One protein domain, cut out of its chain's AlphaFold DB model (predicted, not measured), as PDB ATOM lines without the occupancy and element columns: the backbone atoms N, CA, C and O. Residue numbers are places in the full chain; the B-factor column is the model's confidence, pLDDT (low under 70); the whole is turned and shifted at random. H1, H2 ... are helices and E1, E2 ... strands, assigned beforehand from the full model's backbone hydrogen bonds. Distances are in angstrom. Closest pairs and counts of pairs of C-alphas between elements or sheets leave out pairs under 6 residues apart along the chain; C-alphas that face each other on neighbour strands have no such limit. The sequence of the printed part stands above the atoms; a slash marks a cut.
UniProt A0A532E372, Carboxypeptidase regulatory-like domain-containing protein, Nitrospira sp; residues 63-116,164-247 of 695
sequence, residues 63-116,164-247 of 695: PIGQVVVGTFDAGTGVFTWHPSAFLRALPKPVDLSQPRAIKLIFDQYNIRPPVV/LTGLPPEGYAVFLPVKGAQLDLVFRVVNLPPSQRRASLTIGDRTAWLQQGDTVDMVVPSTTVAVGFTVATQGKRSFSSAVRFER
ATOM      1  N   PRO A  63       7.451   6.636 -40.064       77.62
ATOM      2  CA  PRO A  63       6.647   7.798 -39.686       77.62
ATOM      3  C   PRO A  63       5.144   7.509 -39.749       77.62
ATOM      4  O   PRO A  63       4.413   7.863 -38.824       77.62
ATOM      5  N   ILE A  64       4.718   6.796 -40.799       83.94
ATOM      6  CA  ILE A  64       3.350   6.326 -41.021       83.94
ATOM      7  C   ILE A  64       3.405   4.825 -41.324       83.94
ATOM      8  O   ILE A  64       4.105   4.394 -42.239       83.94
ATOM      9  N   GLY A  65       2.682   4.025 -40.544       85.56
ATOM     10  CA  GLY A  65       2.469   2.606 -40.808       85.56
ATOM     11  C   GLY A  65       1.044   2.360 -41.274       85.56
ATOM     12  O   GLY A  65       0.104   2.680 -40.550       85.56
ATOM     13  N   GLN A  66       0.874   1.759 -42.447       90.88
ATOM     14  CA  GLN A  66      -0.441   1.320 -42.900       90.88
ATOM     15  C   GLN A  66      -0.852   0.030 -42.181       90.88
ATOM     16  O   GLN A  66      -0.072  -0.921 -42.091       90.88
ATOM     17  N   VAL A  67      -2.074  -0.002 -41.653       92.06
ATOM     18  CA  VAL A  67      -2.615  -1.127 -40.887       92.06
ATOM     19  C   VAL A  67      -4.014  -1.442 -41.388       92.06
ATOM     20  O   VAL A  67      -4.940  -0.654 -41.219       92.06
ATOM     21  N   VAL A  68      -4.186  -2.630 -41.967       95.25
ATOM     22  CA  VAL A  68      -5.518  -3.129 -42.317       95.25
ATOM     23  C   VAL A  68      -6.217  -3.584 -41.037       95.25
ATOM     24  O   VAL A  68      -5.757  -4.512 -40.374       95.25
ATOM     25  N   VAL A  69      -7.325  -2.935 -40.681       96.00
ATOM     26  CA  VAL A  69      -8.077  -3.224 -39.449       96.00
ATOM     27  C   VAL A  69      -8.985  -4.442 -39.633       96.00
ATOM     28  O   VAL A  69      -9.076  -5.307 -38.758       96.00
ATOM     29  N   GLY A  70      -9.633  -4.546 -40.793       96.31
ATOM     30  CA  GLY A  70     -10.519  -5.653 -41.134       96.31
ATOM     31  C   GLY A  70     -11.337  -5.394 -42.397       96.31
ATOM     32  O   GLY A  70     -11.122  -4.411 -43.108       96.31
ATOM     33  N   THR A  71     -12.278  -6.296 -42.650       97.38
ATOM     34  CA  THR A  71     -13.157  -6.310 -43.816       97.38
ATOM     35  C   THR A  71     -14.615  -6.266 -43.369       97.38
ATOM     36  O   THR A  71     -15.087  -7.169 -42.680       97.38
ATOM     37  N   PHE A  72     -15.340  -5.236 -43.785       97.00
ATOM     38  CA  PHE A  72     -16.781  -5.108 -43.630       97.00
ATOM     39  C   PHE A  72     -17.493  -5.670 -44.863       97.00
ATOM     40  O   PHE A  72     -17.291  -5.196 -45.980       97.00
ATOM     41  N   ASP A  73     -18.340  -6.675 -44.677       96.19
ATOM     42  CA  ASP A  73     -19.201  -7.187 -45.737       96.19
ATOM     43  C   ASP A  73     -20.502  -6.380 -45.768       96.19
ATOM     44  O   ASP A  73     -21.357  -6.512 -44.893       96.19
ATOM     45  N   ALA A  74     -20.667  -5.538 -46.786       93.38
ATOM     46  CA  ALA A  74     -21.842  -4.689 -46.951       93.38
ATOM     47  C   ALA A  74     -23.137  -5.489 -47.187       93.38
ATOM     48  O   ALA A  74     -24.226  -5.013 -46.850       93.38
ATOM     49  N   GLY A  75     -23.033  -6.700 -47.741       91.50
ATOM     50  CA  GLY A  75     -24.161  -7.579 -48.037       91.50
ATOM     51  C   GLY A  75     -24.698  -8.310 -46.807       91.50
ATOM     52  O   GLY A  75     -25.890  -8.619 -46.756       91.50
ATOM     53  N   THR A  76     -23.857  -8.550 -45.795       93.44
ATOM     54  CA  THR A  76     -24.231  -9.230 -44.537       93.44
ATOM     55  C   THR A  76     -24.238  -8.297 -43.321       93.44
ATOM     56  O   THR A  76     -25.017  -8.512 -42.396       93.44
ATOM     57  N   GLY A  77     -23.505  -7.186 -43.352       93.50
ATOM     58  CA  GLY A  77     -23.259  -6.316 -42.199       93.50
ATOM     59  C   GLY A  77     -22.239  -6.899 -41.212       93.50
ATOM     60  O   GLY A  77     -22.056  -6.348 -40.128       93.50
ATOM     61  N   VAL A  78     -21.595  -8.017 -41.560       95.50
ATOM     62  CA  VAL A  78     -20.606  -8.687 -40.714       95.50
ATOM     63  C   VAL A  78     -19.242  -8.034 -40.909       95.50
ATOM     64  O   VAL A  78     -18.791  -7.821 -42.033       95.50
ATOM     65  N   PHE A  79     -18.559  -7.751 -39.801       96.56
ATOM     66  CA  PHE A  79     -17.169  -7.310 -39.811       96.56
ATOM     67  C   PHE A  79     -16.241  -8.480 -39.489       96.56
ATOM     68  O   PHE A  79     -16.410  -9.156 -38.475       96.56
ATOM     69  N   THR A  80     -15.257  -8.707 -40.349       96.81
ATOM     70  CA  THR A  80     -14.204  -9.707 -40.174       96.81
ATOM     71  C   THR A  80     -12.907  -8.986 -39.845       96.81
ATOM     72  O   THR A  80     -12.402  -8.219 -40.660       96.81
ATOM     73  N   TRP A  81     -12.359  -9.206 -38.655       96.00
ATOM     74  CA  TRP A  81     -11.116  -8.555 -38.243       96.00
ATOM     75  C   TRP A  81      -9.918  -9.088 -39.032       96.00
ATOM     76  O   TRP A  81      -9.915 -10.236 -39.483       96.00
ATOM     77  N   HIS A  82      -8.878  -8.265 -39.181       95.31
ATOM     78  CA  HIS A  82      -7.639  -8.691 -39.827       95.31
ATOM     79  C   HIS A  82      -7.028  -9.920 -39.111       95.31
ATOM     80  O   HIS A  82      -7.091  -9.988 -37.884       95.31
ATOM     81  N   PRO A  83      -6.389 -10.881 -39.814       92.44
ATOM     82  CA  PRO A  83      -5.869 -12.109 -39.194       92.44
ATOM     83  C   PRO A  83      -4.832 -11.914 -38.074       92.44
ATOM     84  O   PRO A  83      -4.621 -12.817 -37.263       92.44
ATOM     85  N   SER A  84      -4.172 -10.752 -38.021       88.62
ATOM     86  CA  SER A  84      -3.256 -10.402 -36.924       88.62
ATOM     87  C   SER A  84      -3.969  -9.913 -35.660       88.62
ATOM     88  O   SER A  84      -3.339  -9.864 -34.605       88.62
ATOM     89  N   ALA A  85      -5.257  -9.570 -35.746       91.44
ATOM     90  CA  ALA A  85      -6.043  -9.131 -34.608       91.44
ATOM     91  C   ALA A  85      -6.249 -10.277 -33.607       91.44
ATOM     92  O   ALA A  85      -6.359 -11.451 -33.973       91.44
ATOM     93  N   PHE A  86      -6.312  -9.940 -32.323       90.12
ATOM     94  CA  PHE A  86      -6.558 -10.909 -31.260       90.12
ATOM     95  C   PHE A  86      -7.399 -10.297 -30.137       90.12
ATOM     96  O   PHE A  86      -7.467  -9.078 -29.983       90.12
ATOM     97  N   LEU A  87      -8.062 -11.154 -29.357       87.81
ATOM     98  CA  LEU A  87      -8.836 -10.741 -28.190       87.81
ATOM     99  C   LEU A  87      -7.969 -10.782 -26.937       87.81
ATOM    100  O   LEU A  87      -7.206 -11.725 -26.728       87.81
ATOM    101  N   ARG A  88      -8.144  -9.790 -26.071       83.12
ATOM    102  CA  ARG A  88      -7.585  -9.784 -24.718       83.12
ATOM    103  C   ARG A  88      -8.653  -9.288 -23.755       83.12
ATOM    104  O   ARG A  88      -9.423  -8.391 -24.103       83.12
ATOM    105  N   ALA A  89      -8.712  -9.901 -22.576       81.00
ATOM    106  CA  ALA A  89      -9.619  -9.463 -21.528       81.00
ATOM    107  C   ALA A  89      -9.254  -8.027 -21.129       81.00
ATOM    108  O   ALA A  89      -8.089  -7.726 -20.863       81.00
ATOM    109  N   LEU A  90     -10.247  -7.147 -21.116       77.19
ATOM    110  CA  LEU A  90     -10.135  -5.863 -20.457       77.19
ATOM    111  C   LEU A  90     -10.078  -6.151 -18.956       77.19
ATOM    112  O   LEU A  90     -10.946  -6.860 -18.436       77.19
ATOM    113  N   PRO A  91      -9.060  -5.658 -18.243       66.00
ATOM    114  CA  PRO A  91      -9.052  -5.802 -16.804       66.00
ATOM    115  C   PRO A  91     -10.271  -5.091 -16.238       66.00
ATOM    116  O   PRO A  91     -10.737  -4.078 -16.768       66.00
ATOM    117  N   LYS A  92     -10.795  -5.650 -15.146       65.75
ATOM    118  CA  LYS A  92     -11.847  -4.985 -14.385       65.75
ATOM    119  C   LYS A  92     -11.348  -3.579 -14.031       65.75
ATOM    120  O   LYS A  92     -10.171  -3.471 -13.679       65.75
ATOM    121  N   PRO A  93     -12.193  -2.535 -14.130       52.34
ATOM    122  CA  PRO A  93     -11.830  -1.195 -13.699       52.34
ATOM    123  C   PRO A  93     -11.193  -1.279 -12.313       52.34
ATOM    124  O   PRO A  93     -11.857  -1.673 -11.354       52.34
ATOM    125  N   VAL A  94      -9.890  -1.021 -12.223       46.03
ATOM    126  CA  VAL A  94      -9.223  -0.913 -10.932       46.03
ATOM    127  C   VAL A  94      -9.555   0.481 -10.434       46.03
ATOM    128  O   VAL A  94      -9.398   1.450 -11.174       46.03
ATOM    129  N   ASP A  95     -10.069   0.573  -9.214       45.66
ATOM    130  CA  ASP A  95     -10.362   1.848  -8.578       45.66
ATOM    131  C   ASP A  95      -9.057   2.644  -8.423       45.66
ATOM    132  O   ASP A  95      -8.222   2.357  -7.561       45.66
ATOM    133  N   LEU A  96      -8.861   3.619  -9.315       38.59
ATOM    134  CA  LEU A  96      -7.664   4.459  -9.380       38.59
ATOM    135  C   LEU A  96      -7.564   5.426  -8.190       38.59
ATOM    136  O   LEU A  96      -6.537   6.085  -8.042       38.59
ATOM    137  N   SER A  97      -8.582   5.494  -7.319       39.88
ATOM    138  CA  SER A  97      -8.465   6.175  -6.024       39.88
ATOM    139  C   SER A  97      -7.542   5.433  -5.046       39.88
ATOM    140  O   SER A  97      -7.117   6.006  -4.043       39.88
ATOM    141  N   GLN A  98      -7.166   4.181  -5.347       37.88
ATOM    142  CA  GLN A  98      -6.189   3.425  -4.573       37.88
ATOM    143  C   GLN A  98      -4.793   3.446  -5.235       37.88
ATOM    144  O   GLN A  98      -4.632   2.913  -6.337       37.88
ATOM    145  N   PRO A  99      -3.732   3.912  -4.540       37.88
ATOM    146  CA  PRO A  99      -2.334   3.910  -5.022       37.88
ATOM    147  C   PRO A  99      -1.767   2.532  -5.432       37.88
ATOM    148  O   PRO A  99      -0.650   2.424  -5.932       37.88
ATOM    149  N   ARG A 100      -2.522   1.447  -5.206       38.62
ATOM    150  CA  ARG A 100      -2.123   0.049  -5.422       38.62
ATOM    151  C   ARG A 100      -2.228  -0.423  -6.878       38.62
ATOM    152  O   ARG A 100      -1.613  -1.431  -7.208       38.62
ATOM    153  N   ALA A 101      -2.953   0.277  -7.754       39.41
ATOM    154  CA  ALA A 101      -3.160  -0.151  -9.146       39.41
ATOM    155  C   ALA A 101      -1.862  -0.158  -9.974       39.41
ATOM    156  O   ALA A 101      -1.609  -1.080 -10.747       39.41
ATOM    157  N   ILE A 102      -1.012   0.847  -9.750       41.78
ATOM    158  CA  ILE A 102       0.305   0.981 -10.382       41.78
ATOM    159  C   ILE A 102       1.258  -0.084  -9.823       41.78
ATOM    160  O   ILE A 102       1.923  -0.792 -10.576       41.78
ATOM    161  N   LYS A 103       1.235  -0.271  -8.498       40.22
ATOM    162  CA  LYS A 103       2.009  -1.297  -7.794       40.22
ATOM    163  C   LYS A 103       1.707  -2.708  -8.310       40.22
ATOM    164  O   LYS A 103       2.628  -3.490  -8.414       40.22
ATOM    165  N   LEU A 104       0.472  -3.026  -8.704       42.66
ATOM    166  CA  LEU A 104       0.097  -4.363  -9.187       42.66
ATOM    167  C   LEU A 104       0.746  -4.760 -10.521       42.66
ATOM    168  O   LEU A 104       1.100  -5.921 -10.678       42.66
ATOM    169  N   ILE A 105       0.927  -3.831 -11.466       41.88
ATOM    170  CA  ILE A 105       1.596  -4.114 -12.752       41.88
ATOM    171  C   ILE A 105       3.104  -4.273 -12.525       41.88
ATOM    172  O   ILE A 105       3.724  -5.222 -12.999       41.88
ATOM    173  N   PHE A 106       3.676  -3.372 -11.731       42.19
ATOM    174  CA  PHE A 106       5.072  -3.413 -11.315       42.19
ATOM    175  C   PHE A 106       5.384  -4.666 -10.468       42.19
ATOM    176  O   PHE A 106       6.347  -5.363 -10.752       42.19
ATOM    177  N   ASP A 107       4.517  -5.062  -9.536       43.91
ATOM    178  CA  ASP A 107       4.629  -6.296  -8.745       43.91
ATOM    179  C   ASP A 107       4.418  -7.557  -9.607       43.91
ATOM    180  O   ASP A 107       5.150  -8.532  -9.449       43.91
ATOM    181  N   GLN A 108       3.444  -7.560 -10.530       42.97
ATOM    182  CA  GLN A 108       3.140  -8.711 -11.396       42.97
ATOM    183  C   GLN A 108       4.317  -9.069 -12.310       42.97
ATOM    184  O   GLN A 108       4.535 -10.247 -12.599       42.97
ATOM    185  N   TYR A 109       5.079  -8.067 -12.747       38.59
ATOM    186  CA  TYR A 109       6.286  -8.253 -13.552       38.59
ATOM    187  C   TYR A 109       7.585  -8.101 -12.744       38.59
ATOM    188  O   TYR A 109       8.668  -8.193 -13.317       38.59
ATOM    189  N   ASN A 110       7.492  -7.895 -11.426       37.78
ATOM    190  CA  ASN A 110       8.613  -7.625 -10.521       37.78
ATOM    191  C   ASN A 110       9.504  -6.433 -10.955       37.78
ATOM    192  O   ASN A 110      10.697  -6.386 -10.666       37.78
ATOM    193  N   ILE A 111       8.923  -5.480 -11.682       36.38
ATOM    194  CA  ILE A 111       9.551  -4.264 -12.194       36.38
ATOM    195  C   ILE A 111       9.401  -3.192 -11.111       36.38
ATOM    196  O   ILE A 111       8.290  -2.886 -10.701       36.38
ATOM    197  N   ARG A 112      10.489  -2.595 -10.625       38.03
ATOM    198  CA  ARG A 112      10.400  -1.441  -9.711       38.03
ATOM    199  C   ARG A 112      10.033  -0.179 -10.510       38.03
ATOM    200  O   ARG A 112      10.515  -0.045 -11.637       38.03
ATOM    201  N   PRO A 113       9.235   0.763  -9.964       31.97
ATOM    202  CA  PRO A 113       9.090   2.082 -10.571       31.97
ATOM    203  C   PRO A 113      10.486   2.690 -10.781       31.97
ATOM    204  O   PRO A 113      11.289   2.668  -9.843       31.97
ATOM    205  N   PRO A 114      10.817   3.188 -11.982       34.41
ATOM    206  CA  PRO A 114      12.136   3.740 -12.239       34.41
ATOM    207  C   PRO A 114      12.333   5.007 -11.402       34.41
ATOM    208  O   PRO A 114      11.677   6.024 -11.624       34.41
ATOM    209  N   VAL A 115      13.258   4.951 -10.444       31.67
ATOM    210  CA  VAL A 115      13.847   6.148  -9.842       31.67
ATOM    211  C   VAL A 115      14.850   6.673 -10.862       31.67
ATOM    212  O   VAL A 115      15.801   5.973 -11.210       31.67
ATOM    213  N   VAL A 116      14.633   7.882 -11.384       31.02
ATOM    214  CA  VAL A 116      15.609   8.544 -12.259       31.02
ATOM    215  C   VAL A 116      16.816   8.915 -11.394       31.02
ATOM    216  O   VAL A 116      16.879  10.001 -10.826       31.02
ATOM    217  N   LEU A 164     -11.443 -13.657 -36.197       90.31
ATOM    218  CA  LEU A 164     -12.434 -12.979 -35.368       90.31
ATOM    219  C   LEU A 164     -13.490 -12.323 -36.264       90.31
ATOM    220  O   LEU A 164     -13.157 -11.626 -37.224       90.31
ATOM    221  N   THR A 165     -14.764 -12.517 -35.933       93.00
ATOM    222  CA  THR A 165     -15.901 -11.913 -36.640       93.00
ATOM    223  C   THR A 165     -16.850 -11.265 -35.639       93.00
ATOM    224  O   THR A 165     -17.034 -11.776 -34.535       93.00
ATOM    225  N   GLY A 166     -17.442 -10.132 -36.017       93.25
ATOM    226  CA  GLY A 166     -18.394  -9.396 -35.191       93.25
ATOM    227  C   GLY A 166     -17.760  -8.638 -34.022       93.25
ATOM    228  O   GLY A 166     -16.581  -8.278 -34.047       93.25
ATOM    229  N   LEU A 167     -18.583  -8.339 -33.014       93.88
ATOM    230  CA  LEU A 167     -18.157  -7.626 -31.809       93.88
ATOM    231  C   LEU A 167     -17.311  -8.535 -30.904       93.88
ATOM    232  O   LEU A 167     -17.588  -9.736 -30.822       93.88
ATOM    233  N   PRO A 168     -16.299  -7.991 -30.201       90.62
ATOM    234  CA  PRO A 168     -15.624  -8.744 -29.152       90.62
ATOM    235  C   PRO A 168     -16.625  -9.137 -28.044       90.62
ATOM    236  O   PRO A 168     -17.567  -8.382 -27.789       90.62
ATOM    237  N   PRO A 169     -16.438 -10.286 -27.365       91.00
ATOM    238  CA  PRO A 169     -17.236 -10.648 -26.194       91.00
ATOM    239  C   PRO A 169     -17.169  -9.578 -25.095       91.00
ATOM    240  O   PRO A 169     -16.182  -8.848 -24.989       91.00
ATOM    241  N   GLU A 170     -18.194  -9.514 -24.243       88.25
ATOM    242  CA  GLU A 170     -18.210  -8.592 -23.103       88.25
ATOM    243  C   GLU A 170     -16.975  -8.798 -22.210       88.25
ATOM    244  O   GLU A 170     -16.578  -9.927 -21.917       88.25
ATOM    245  N   GLY A 171     -16.332  -7.697 -21.815       84.25
ATOM    246  CA  GLY A 171     -15.085  -7.736 -21.052       84.25
ATOM    247  C   GLY A 171     -13.837  -8.055 -21.882       84.25
ATOM    248  O   GLY A 171     -12.772  -8.223 -21.302       84.25
ATOM    249  N   TYR A 172     -13.921  -8.108 -23.215       89.12
ATOM    250  CA  TYR A 172     -12.765  -8.241 -24.107       89.12
ATOM    251  C   TYR A 172     -12.646  -7.042 -25.051       89.12
ATOM    252  O   TYR A 172     -13.630  -6.404 -25.418       89.12
ATOM    253  N   ALA A 173     -11.420  -6.754 -25.484       89.88
ATOM    254  CA  ALA A 173     -11.142  -5.808 -26.559       89.88
ATOM    255  C   ALA A 173     -10.326  -6.470 -27.669       89.88
ATOM    256  O   ALA A 173      -9.576  -7.422 -27.428       89.88
ATOM    257  N   VAL A 174     -10.474  -5.943 -28.885       92.25
ATOM    258  CA  VAL A 174      -9.655  -6.342 -30.028       92.25
ATOM    259  C   VAL A 174      -8.377  -5.520 -30.044       92.25
ATOM    260  O   VAL A 174      -8.420  -4.289 -30.024       92.25
ATOM    261  N   PHE A 175      -7.248  -6.215 -30.108       91.12
ATOM    262  CA  PHE A 175      -5.924  -5.629 -30.226       91.12
ATOM    263  C   PHE A 175      -5.342  -5.921 -31.603       91.12
ATOM    264  O   PHE A 175      -5.510  -7.017 -32.146       91.12
ATOM    265  N   LEU A 176      -4.644  -4.933 -32.153       91.62
ATOM    266  CA  LEU A 176      -3.950  -4.997 -33.427       91.62
ATOM    267  C   LEU A 176      -2.475  -4.632 -33.211       91.62
ATOM    268  O   LEU A 176      -2.194  -3.522 -32.753       91.62
ATOM    269  N   PRO A 177      -1.529  -5.540 -33.513       88.62
ATOM    270  CA  PRO A 177      -0.110  -5.237 -33.418       88.62
ATOM    271  C   PRO A 177       0.289  -4.250 -34.519       88.62
ATOM    272  O   PRO A 177       0.020  -4.493 -35.698       88.62
ATOM    273  N   VAL A 178       0.958  -3.154 -34.157       88.06
ATOM    274  CA  VAL A 178       1.371  -2.100 -35.099       88.06
ATOM    275  C   VAL A 178       2.851  -1.754 -34.949       88.06
ATOM    276  O   VAL A 178       3.428  -1.920 -33.881       88.06
ATOM    277  N   LYS A 179       3.478  -1.274 -36.030       79.75
ATOM    278  CA  LYS A 179       4.900  -0.879 -36.038       79.75
ATOM    279  C   LYS A 179       5.136   0.610 -36.289       79.75
ATOM    280  O   LYS A 179       6.190   1.094 -35.905       79.75
ATOM    281  N   GLY A 180       4.210   1.316 -36.942       76.19
ATOM    282  CA  GLY A 180       4.380   2.728 -37.313       76.19
ATOM    283  C   GLY A 180       4.068   3.689 -36.171       76.19
ATOM    284  O   GLY A 180       3.240   3.374 -35.318       76.19
ATOM    285  N   ALA A 181       4.713   4.860 -36.159       74.38
ATOM    286  CA  ALA A 181       4.413   5.910 -35.189       74.38
ATOM    287  C   ALA A 181       2.983   6.419 -35.417       74.38
ATOM    288  O   ALA A 181       2.104   6.118 -34.614       74.38
ATOM    289  N   GLN A 182       2.717   7.091 -36.537       85.94
ATOM    290  CA  GLN A 182       1.352   7.349 -37.003       85.94
ATOM    291  C   GLN A 182       0.801   6.106 -37.703       85.94
ATOM    292  O   GLN A 182       1.564   5.312 -38.261       85.94
ATOM    293  N   LEU A 183      -0.519   5.927 -37.669       89.94
ATOM    294  CA  LEU A 183      -1.166   4.770 -38.284       89.94
ATOM    295  C   LEU A 183      -2.128   5.234 -39.366       89.94
ATOM    296  O   LEU A 183      -2.992   6.062 -39.096       89.94
ATOM    297  N   ASP A 184      -1.992   4.673 -40.559       93.00
ATOM    298  CA  ASP A 184      -2.992   4.773 -41.613       93.00
ATOM    299  C   ASP A 184      -3.912   3.549 -41.532       93.00
ATOM    300  O   ASP A 184      -3.510   2.425 -41.846       93.00
ATOM    301  N   LEU A 185      -5.116   3.744 -40.990       94.62
ATOM    302  CA  LEU A 185      -6.057   2.665 -40.711       94.62
ATOM    303  C   LEU A 185      -6.880   2.355 -41.951       94.62
ATOM    304  O   LEU A 185      -7.739   3.144 -42.324       94.62
ATOM    305  N   VAL A 186      -6.676   1.178 -42.533       95.25
ATOM    306  CA  VAL A 186      -7.364   0.748 -43.752       95.25
ATOM    307  C   VAL A 186      -8.473  -0.239 -43.418       95.25
ATOM    308  O   VAL A 186      -8.250  -1.279 -42.794       95.25
ATOM    309  N   PHE A 187      -9.677   0.054 -43.892       96.00
ATOM    310  CA  PHE A 187     -10.854  -0.799 -43.779       96.00
ATOM    311  C   PHE A 187     -11.276  -1.244 -45.171       96.00
ATOM    312  O   PHE A 187     -11.488  -0.406 -46.046       96.00
ATOM    313  N   ARG A 188     -11.417  -2.556 -45.383       96.31
ATOM    314  CA  ARG A 188     -11.952  -3.095 -46.639       96.31
ATOM    315  C   ARG A 188     -13.470  -3.205 -46.567       96.31
ATOM    316  O   ARG A 188     -14.000  -3.598 -45.535       96.31
ATOM    317  N   VAL A 189     -14.166  -2.897 -47.650       94.50
ATOM    318  CA  VAL A 189     -15.618  -3.004 -47.793       94.50
ATOM    319  C   VAL A 189     -15.919  -3.883 -49.000       94.50
ATOM    320  O   VAL A 189     -15.669  -3.492 -50.136       94.50
ATOM    321  N   VAL A 190     -16.467  -5.071 -48.761       95.00
ATOM    322  CA  VAL A 190     -16.771  -6.063 -49.807       95.00
ATOM    323  C   VAL A 190     -18.274  -6.221 -50.005       95.00
ATOM    324  O   VAL A 190     -19.066  -5.797 -49.165       95.00
ATOM    325  N   ASN A 191     -18.669  -6.840 -51.124       93.06
ATOM    326  CA  ASN A 191     -20.068  -7.104 -51.488       93.06
ATOM    327  C   ASN A 191     -20.962  -5.855 -51.458       93.06
ATOM    328  O   ASN A 191     -22.146  -5.934 -51.131       93.06
ATOM    329  N   LEU A 192     -20.392  -4.692 -51.785       90.81
ATOM    330  CA  LEU A 192     -21.127  -3.437 -51.847       90.81
ATOM    331  C   LEU A 192     -22.117  -3.491 -53.025       90.81
ATOM    332  O   LEU A 192     -21.673  -3.598 -54.173       90.81
ATOM    333  N   PRO A 193     -23.444  -3.447 -52.788       86.31
ATOM    334  CA  PRO A 193     -24.418  -3.523 -53.870       86.31
ATOM    335  C   PRO A 193     -24.185  -2.398 -54.890       86.31
ATOM    336  O   PRO A 193     -23.938  -1.264 -54.479       86.31
ATOM    337  N   PRO A 194     -24.345  -2.636 -56.207       84.38
ATOM    338  CA  PRO A 194     -24.177  -1.591 -57.223       84.38
ATOM    339  C   PRO A 194     -25.059  -0.348 -57.005       84.38
ATOM    340  O   PRO A 194     -24.717   0.742 -57.469       84.38
ATOM    341  N   SER A 195     -26.182  -0.516 -56.295       82.62
ATOM    342  CA  SER A 195     -27.118   0.537 -55.884       82.62
ATOM    343  C   SER A 195     -26.663   1.344 -54.659       82.62
ATOM    344  O   SER A 195     -27.173   2.437 -54.437       82.62
ATOM    345  N   GLN A 196     -25.697   0.851 -53.880       78.06
ATOM    346  CA  GLN A 196     -25.164   1.485 -52.672       78.06
ATOM    347  C   GLN A 196     -23.700   1.871 -52.889       78.06
ATOM    348  O   GLN A 196     -22.802   1.326 -52.265       78.06
ATOM    349  N   ARG A 197     -23.421   2.830 -53.775       77.19
ATOM    350  CA  ARG A 197     -22.035   3.191 -54.143       77.19
ATOM    351  C   ARG A 197     -21.245   3.955 -53.069       77.19
ATOM    352  O   ARG A 197     -20.206   4.524 -53.384       77.19
ATOM    353  N   ARG A 198     -21.736   4.042 -51.831       87.38
ATOM    354  CA  ARG A 198     -21.090   4.817 -50.765       87.38
ATOM    355  C   ARG A 198     -21.019   4.022 -49.469       87.38
ATOM    356  O   ARG A 198     -22.044   3.613 -48.919       87.38
ATOM    357  N   ALA A 199     -19.794   3.871 -48.983       92.25
ATOM    358  CA  ALA A 199     -19.479   3.467 -47.624       92.25
ATOM    359  C   ALA A 199     -18.717   4.601 -46.926       92.25
ATOM    360  O   ALA A 199     -17.985   5.354 -47.576       92.25
ATOM    361  N   SER A 200     -18.902   4.721 -45.616       94.19
ATOM    362  CA  SER A 200     -18.234   5.705 -44.767       94.19
ATOM    363  C   SER A 200     -17.539   5.027 -43.596       94.19
ATOM    364  O   SER A 200     -18.102   4.119 -42.983       94.19
ATOM    365  N   LEU A 201     -16.359   5.528 -43.248       95.69
ATOM    366  CA  LEU A 201     -15.641   5.225 -42.018       95.69
ATOM    367  C   LEU A 201     -15.677   6.460 -41.124       95.69
ATOM    368  O   LEU A 201     -15.180   7.513 -41.512       95.69
ATOM    369  N   THR A 202     -16.235   6.334 -39.927       95.94
ATOM    370  CA  THR A 202     -16.229   7.388 -38.906       95.94
ATOM    371  C   THR A 202     -15.298   6.997 -37.769       95.94
ATOM    372  O   THR A 202     -15.435   5.899 -37.234       95.94
ATOM    373  N   ILE A 203     -14.378   7.879 -37.385       93.62
ATOM    374  CA  ILE A 203     -13.505   7.744 -36.214       93.62
ATOM    375  C   ILE A 203     -13.547   9.072 -35.458       93.62
ATOM    376  O   ILE A 203     -13.128  10.103 -35.984       93.62
ATOM    377  N   GLY A 204     -14.058   9.050 -34.226       92.00
ATOM    378  CA  GLY A 204     -14.341  10.281 -33.487       92.00
ATOM    379  C   GLY A 204     -15.333  11.165 -34.250       92.00
ATOM    380  O   GLY A 204     -16.425  10.722 -34.592       92.00
ATOM    381  N   ASP A 205     -14.932  12.400 -34.531       93.50
ATOM    382  CA  ASP A 205     -15.670  13.405 -35.304       93.50
ATOM    383  C   ASP A 205     -15.343  13.390 -36.812       93.50
ATOM    384  O   ASP A 205     -15.976  14.090 -37.605       93.50
ATOM    385  N   ARG A 206     -14.369  12.579 -37.238       94.81
ATOM    386  CA  ARG A 206     -13.909  12.517 -38.628       94.81
ATOM    387  C   ARG A 206     -14.647  11.426 -39.385       94.81
ATOM    388  O   ARG A 206     -14.732  10.293 -38.921       94.81
ATOM    389  N   THR A 207     -15.119  11.748 -40.589       95.19
ATOM    390  CA  THR A 207     -15.725  10.779 -41.514       95.19
ATOM    391  C   THR A 207     -14.966  10.769 -42.835       95.19
ATOM    392  O   THR A 207     -14.869  11.795 -43.504       95.19
ATOM    393  N   ALA A 208     -14.451   9.607 -43.222       94.12
ATOM    394  CA  ALA A 208     -13.900   9.340 -44.542       94.12
ATOM    395  C   ALA A 208     -14.927   8.577 -45.385       94.12
ATOM    396  O   ALA A 208     -15.693   7.759 -44.869       94.12
ATOM    397  N   TRP A 209     -14.946   8.841 -46.688       93.19
ATOM    398  CA  TRP A 209     -15.837   8.186 -47.641       93.19
ATOM    399  C   TRP A 209     -15.019   7.383 -48.637       93.19
ATOM    400  O   TRP A 209     -13.956   7.822 -49.068       93.19
ATOM    401  N   LEU A 210     -15.551   6.233 -49.034       90.44
ATOM    402  CA  LEU A 210     -14.971   5.405 -50.081       90.44
ATOM    403  C   LEU A 210     -14.986   6.180 -51.411       90.44
ATOM    404  O   LEU A 210     -16.054   6.416 -51.975       90.44
ATOM    405  N   GLN A 211     -13.812   6.629 -51.870       74.50
ATOM    406  CA  GLN A 211     -13.696   7.453 -53.080       74.50
ATOM    407  C   GLN A 211     -13.593   6.605 -54.356       74.50
ATOM    408  O   GLN A 211     -14.222   6.940 -55.359       74.50
ATOM    409  N   GLN A 212     -12.856   5.485 -54.315       72.31
ATOM    410  CA  GLN A 212     -12.727   4.520 -55.413       72.31
ATOM    411  C   GLN A 212     -12.133   3.200 -54.882       72.31
ATOM    412  O   GLN A 212     -11.228   3.232 -54.055       72.31
ATOM    413  N   GLY A 213     -12.619   2.044 -55.351       84.38
ATOM    414  CA  GLY A 213     -12.131   0.723 -54.916       84.38
ATOM    415  C   GLY A 213     -12.934   0.112 -53.765       84.38
ATOM    416  O   GLY A 213     -14.125   0.376 -53.635       84.38
ATOM    417  N   ASP A 214     -12.299  -0.742 -52.967       89.75
ATOM    418  CA  ASP A 214     -12.907  -1.465 -51.845       89.75
ATOM    419  C   ASP A 214     -12.328  -1.041 -50.486       89.75
ATOM    420  O   ASP A 214     -12.564  -1.716 -49.492       89.75
ATOM    421  N   THR A 215     -11.584   0.066 -50.404       92.38
ATOM    422  CA  THR A 215     -10.922   0.516 -49.169       92.38
ATOM    423  C   THR A 215     -11.336   1.919 -48.740       92.38
ATOM    424  O   THR A 215     -11.503   2.809 -49.571       92.38
ATOM    425  N   VAL A 216     -11.442   2.123 -47.426       90.56
ATOM    426  CA  VAL A 216     -11.494   3.444 -46.785       90.56
ATOM    427  C   VAL A 216     -10.366   3.523 -45.772       90.56
ATOM    428  O   VAL A 216     -10.223   2.622 -44.943       90.56
ATOM    429  N   ASP A 217      -9.579   4.583 -45.843       92.25
ATOM    430  CA  ASP A 217      -8.411   4.813 -45.012       92.25
ATOM    431  C   ASP A 217      -8.579   6.054 -44.121       92.25
ATOM    432  O   ASP A 217      -9.348   6.978 -44.411       92.25
ATOM    433  N   MET A 218      -7.910   6.054 -42.970       92.56
ATOM    434  CA  MET A 218      -7.851   7.223 -42.102       92.56
ATOM    435  C   MET A 218      -6.581   7.227 -41.258       92.56
ATOM    436  O   MET A 218      -6.332   6.318 -40.467       92.56
ATOM    437  N   VAL A 219      -5.835   8.327 -41.349       92.31
ATOM    438  CA  VAL A 219      -4.640   8.546 -40.532       92.31
ATOM    439  C   VAL A 219      -5.022   8.966 -39.113       92.31
ATOM    440  O   VAL A 219      -5.739   9.958 -38.924       92.31
ATOM    441  N   VAL A 220      -4.493   8.249 -38.119       88.75
ATOM    442  CA  VAL A 220      -4.609   8.566 -36.689       88.75
ATOM    443  C   VAL A 220      -3.249   8.958 -36.077       88.75
ATOM    444  O   VAL A 220      -2.208   8.442 -36.504       88.75
ATOM    445  N   PRO A 221      -3.224   9.866 -35.076       82.62
ATOM    446  CA  PRO A 221      -1.991  10.343 -34.440       82.62
ATOM    447  C   PRO A 221      -1.149   9.243 -33.783       82.62
ATOM    448  O   PRO A 221      -1.655   8.183 -33.411       82.62
ATOM    449  N   SER A 222       0.132   9.534 -33.541       72.19
ATOM    450  CA  SER A 222       1.076   8.581 -32.942       72.19
ATOM    451  C   SER A 222       0.806   8.226 -31.482       72.19
ATOM    452  O   SER A 222       1.188   7.151 -31.028       72.19
ATOM    453  N   THR A 223       0.093   9.086 -30.764       72.62
ATOM    454  CA  THR A 223      -0.333   8.866 -29.377       72.62
ATOM    455  C   THR A 223      -1.598   8.015 -29.269       72.62
ATOM    456  O   THR A 223      -2.060   7.729 -28.167       72.62
ATOM    457  N   THR A 224      -2.179   7.599 -30.397       82.25
ATOM    458  CA  THR A 224      -3.435   6.854 -30.403       82.25
ATOM    459  C   THR A 224      -3.209   5.423 -29.930       82.25
ATOM    460  O   THR A 224      -2.512   4.639 -30.581       82.25
ATOM    461  N   VAL A 225      -3.834   5.085 -28.805       82.19
ATOM    462  CA  VAL A 225      -3.802   3.747 -28.194       82.19
ATOM    463  C   VAL A 225      -5.043   2.942 -28.556       82.19
ATOM    464  O   VAL A 225      -4.974   1.730 -28.748       82.19
ATOM    465  N   ALA A 226      -6.188   3.613 -28.647       89.12
ATOM    466  CA  ALA A 226      -7.460   3.003 -28.976       89.12
ATOM    467  C   ALA A 226      -8.263   3.937 -29.877       89.12
ATOM    468  O   ALA A 226      -8.221   5.154 -29.713       89.12
ATOM    469  N   VAL A 227      -9.009   3.354 -30.809       91.94
ATOM    470  CA  VAL A 227      -9.892   4.070 -31.726       91.94
ATOM    471  C   VAL A 227     -11.249   3.401 -31.715       91.94
ATOM    472  O   VAL A 227     -11.363   2.228 -32.067       91.94
ATOM    473  N   GLY A 228     -12.276   4.158 -31.338       94.69
ATOM    474  CA  GLY A 228     -13.652   3.828 -31.692       94.69
ATOM    475  C   GLY A 228     -13.883   4.160 -33.162       94.69
ATOM    476  O   GLY A 228     -13.561   5.265 -33.598       94.69
ATOM    477  N   PHE A 229     -14.426   3.214 -33.920       96.69
ATOM    478  CA  PHE A 229     -14.748   3.400 -35.328       96.69
ATOM    479  C   PHE A 229     -16.157   2.905 -35.645       96.69
ATOM    480  O   PHE A 229     -16.695   2.023 -34.976       96.69
ATOM    481  N   THR A 230     -16.740   3.460 -36.702       96.94
ATOM    482  CA  THR A 230     -17.983   2.985 -37.312       96.94
ATOM    483  C   THR A 230     -17.805   2.890 -38.819       96.94
ATOM    484  O   THR A 230     -17.506   3.891 -39.464       96.94
ATOM    485  N   VAL A 231     -18.008   1.702 -39.387       95.31
ATOM    486  CA  VAL A 231     -18.119   1.506 -40.838       95.31
ATOM    487  C   VAL A 231     -19.596   1.373 -41.180       95.31
ATOM    488  O   VAL A 231     -20.290   0.563 -40.571       95.31
ATOM    489  N   ALA A 232     -20.092   2.158 -42.132       94.88
ATOM    490  CA  ALA A 232     -21.497   2.140 -42.535       94.88
ATOM    491  C   ALA A 232     -21.655   2.230 -44.056       94.88
ATOM    492  O   ALA A 232     -20.834   2.843 -44.736       94.88
ATOM    493  N   THR A 233     -22.729   1.647 -44.590       92.88
ATOM    494  CA  THR A 233     -23.143   1.818 -45.992       92.88
ATOM    495  C   THR A 233     -24.427   2.628 -46.091       92.88
ATOM    496  O   THR A 233     -25.226   2.699 -45.151       92.88
ATOM    497  N   GLN A 234     -24.649   3.243 -47.253       82.06
ATOM    498  CA  GLN A 234     -25.857   4.008 -47.558       82.06
ATOM    499  C   GLN A 234     -27.073   3.061 -47.695       82.06
ATOM    500  O   GLN A 234     -27.504   2.738 -48.797       82.06
ATOM    501  N   GLY A 235     -27.588   2.538 -46.572       68.19
ATOM    502  CA  GLY A 235     -28.650   1.520 -46.595       68.19
ATOM    503  C   GLY A 235     -28.949   0.737 -45.308       68.19
ATOM    504  O   GLY A 235     -29.533  -0.338 -45.408       68.19
ATOM    505  N   LYS A 236     -28.618   1.270 -44.118       71.06
ATOM    506  CA  LYS A 236     -28.906   0.745 -42.753       71.06
ATOM    507  C   LYS A 236     -27.922  -0.255 -42.138       71.06
ATOM    508  O   LYS A 236     -28.090  -0.568 -40.963       71.06
ATOM    509  N   ARG A 237     -26.913  -0.759 -42.853       91.25
ATOM    510  CA  ARG A 237     -25.919  -1.644 -42.222       91.25
ATOM    511  C   ARG A 237     -24.731  -0.831 -41.745       91.25
ATOM    512  O   ARG A 237     -24.114  -0.104 -42.519       91.25
ATOM    513  N   SER A 238     -24.429  -0.974 -40.466       94.31
ATOM    514  CA  SER A 238     -23.277  -0.361 -39.831       94.31
ATOM    515  C   SER A 238     -22.669  -1.327 -38.833       94.31
ATOM    516  O   SER A 238     -23.383  -2.084 -38.176       94.31
ATOM    517  N   PHE A 239     -21.355  -1.262 -38.695       96.25
ATOM    518  CA  PHE A 239     -20.617  -1.932 -37.645       96.25
ATOM    519  C   PHE A 239     -19.810  -0.896 -36.877       96.25
ATOM    520  O   PHE A 239     -19.021  -0.161 -37.473       96.25
ATOM    521  N   SER A 240     -20.001  -0.861 -35.561       96.38
ATOM    522  CA  SER A 240     -19.280   0.028 -34.657       96.38
ATOM    523  C   SER A 240     -18.522  -0.803 -33.640       96.38
ATOM    524  O   SER A 240     -19.101  -1.678 -33.003       96.38
ATOM    525  N   SER A 241     -17.233  -0.538 -33.477       95.88
ATOM    526  CA  SER A 241     -16.402  -1.202 -32.474       95.88
ATOM    527  C   SER A 241     -15.239  -0.300 -32.082       95.88
ATOM    528  O   SER A 241     -15.013   0.748 -32.682       95.88
ATOM    529  N   ALA A 242     -14.478  -0.718 -31.078       93.62
ATOM    530  CA  ALA A 242     -13.168  -0.159 -30.798       93.62
ATOM    531  C   ALA A 242     -12.066  -1.141 -31.205       93.62
ATOM    532  O   ALA A 242     -12.227  -2.359 -31.096       93.62
ATOM    533  N   VAL A 243     -10.939  -0.594 -31.647       92.94
ATOM    534  CA  VAL A 243      -9.678  -1.307 -31.832       92.94
ATOM    535  C   VAL A 243      -8.619  -0.682 -30.936       92.94
ATOM    536  O   VAL A 243      -8.544   0.540 -30.823       92.94
ATOM    537  N   ARG A 244      -7.809  -1.515 -30.286       91.75
ATOM    538  CA  ARG A 244      -6.627  -1.097 -29.529       91.75
ATOM    539  C   ARG A 244      -5.367  -1.440 -30.305       91.75
ATOM    540  O   ARG A 244      -5.298  -2.487 -30.943       91.75
ATOM    541  N   PHE A 245      -4.370  -0.574 -30.238       89.19
ATOM    542  CA  PHE A 245      -3.091  -0.774 -30.903       89.19
ATOM    543  C   PHE A 245      -2.054  -1.239 -29.893       89.19
ATOM    544  O   PHE A 245      -1.804  -0.568 -28.891       89.19
ATOM    545  N   GLU A 246      -1.460  -2.397 -30.169       84.94
ATOM    546  CA  GLU A 246      -0.318  -2.909 -29.426       84.94
ATOM    547  C   GLU A 246       0.954  -2.512 -30.171       84.94
ATOM    548  O   GLU A 246       1.234  -3.000 -31.271       84.94
ATOM    549  N   ARG A 247       1.696  -1.567 -29.593       81.88
ATOM    550  CA  ARG A 247       3.007  -1.160 -30.092       81.88
ATOM    551  C   ARG A 247       4.074  -1.997 -29.382       81.88
ATOM    552  O   ARG A 247       3.966  -2.191 -28.168       81.88
TER     553      ARG A 247
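This is residues 63 to 116 and 164 to 247 of the 695 residues of the protein "Carboxypeptidase regulatory-like domain-containing protein" of Nitrospira sp (UniProt A0A532E372). Two strongly twisted sheets, one of six strands and one of four, lie face to face as a sandwich, and this makes the body of the domain. After E3, a strand at the edge of the larger sheet, an arm leads away from that body: residues 95 to 100, of which residue 100 belongs to the short helix H1, stand free, and H1, residues 100 to 108, lies far from both sheets. The arm makes much of the length of an elongated outline that spans 60 by 34 by 27 A. The printed part has 138 residues with ten named strands and one named helix, in the order E1 E2 E3 H1 E4 E5 E6 E7 E8 E9 E10; the sheets run E3 E4 E10 E9 E6 E7 and E2 E1 E5 E8, both mixed, and the class is mostly strand. The whole is loose, with a radius of gyration of the C-alphas of 17.8 A.

The larger sheet runs, strand beside strand, E3 of residues 86 to 89, E4 of residues 172 to 177, E10 of residues 238 to 246, E9 of residues 226 to 233, E6 of residues 199 to 203 and E7 of residues 206 to 209. Its inner strands E10 and E9 form a hairpin, antiparallel at 153 degrees, with N 229 and O 241 2.8 A apart. On the other side of E10, E4 is its parallel neighbour at 61 degrees, with N 176 and O 244 2.8 A apart. The edge strand E3 is antiparallel to E4 at 137 degrees, with N 173 and O 88 2.9 A apart. E9 and E6 are antiparallel at 160 degrees, with N 202 and O 230 2.8 A apart. E6 and the edge strand E7 form a hairpin at 161 degrees, with N 201 and O 208 2.8 A apart. The smaller sheet runs E2 of residues 79 to 81, E1 of residues 64 to 73, E5 of residues 182 to 190 and E8 of residues 215 to 220. E1 and E5 are parallel at 22 degrees, with N 67 and O 184 2.8 A apart. E5 and E8 are antiparallel at 159 degrees, with N 187 and O 216 2.8 A apart. E1 and E2 form a hairpin at 141 degrees, with N 71 and O 80 2.8 A apart. In the sandwich, two sheets face to face, the facing parts are 7.8 A centre to centre and the strands of the one stand at 29 degrees to those of the other. The closest C-alphas of E7 and E8 are those of Trp 209 and Val 216, 6.5 A apart. H1, residues 100 to 108, is on neither sheet; 4 of its 5 O i to N i+4 pairs are within hydrogen-bond range.

E10, 25.3 A from first to last C-alpha, ends at C-alpha 246 at (-0.318, -2.909, -29.426). E9 measures 23.2 A, E8 16.1 A, E4 16.0 A and E6 13.6 A. E1, the longest strand by residues, measures 26.7 A and begins at C-alpha 64 at (3.350, 6.326, -41.021), while E5 measures 25.9 A. H1 measures 11.8 A and begins at C-alpha 100 at (-2.123, 0.049, -5.422).

The two C-alphas farthest apart are those of Val 115 and Ser 195, 61.9 A. Residues 117 to 163 are not printed, and C-alphas 116 and 164 are 42.2 A apart across this cut, within the link from H1 to E4. Of the links that are printed whole, E3 to H1 and E5 to E6 are short and the others tight. The model's mean pLDDT over the printed part is 80.5; residues 91 to 116 and residue 235 are under 70, and H1 has a mean of 42.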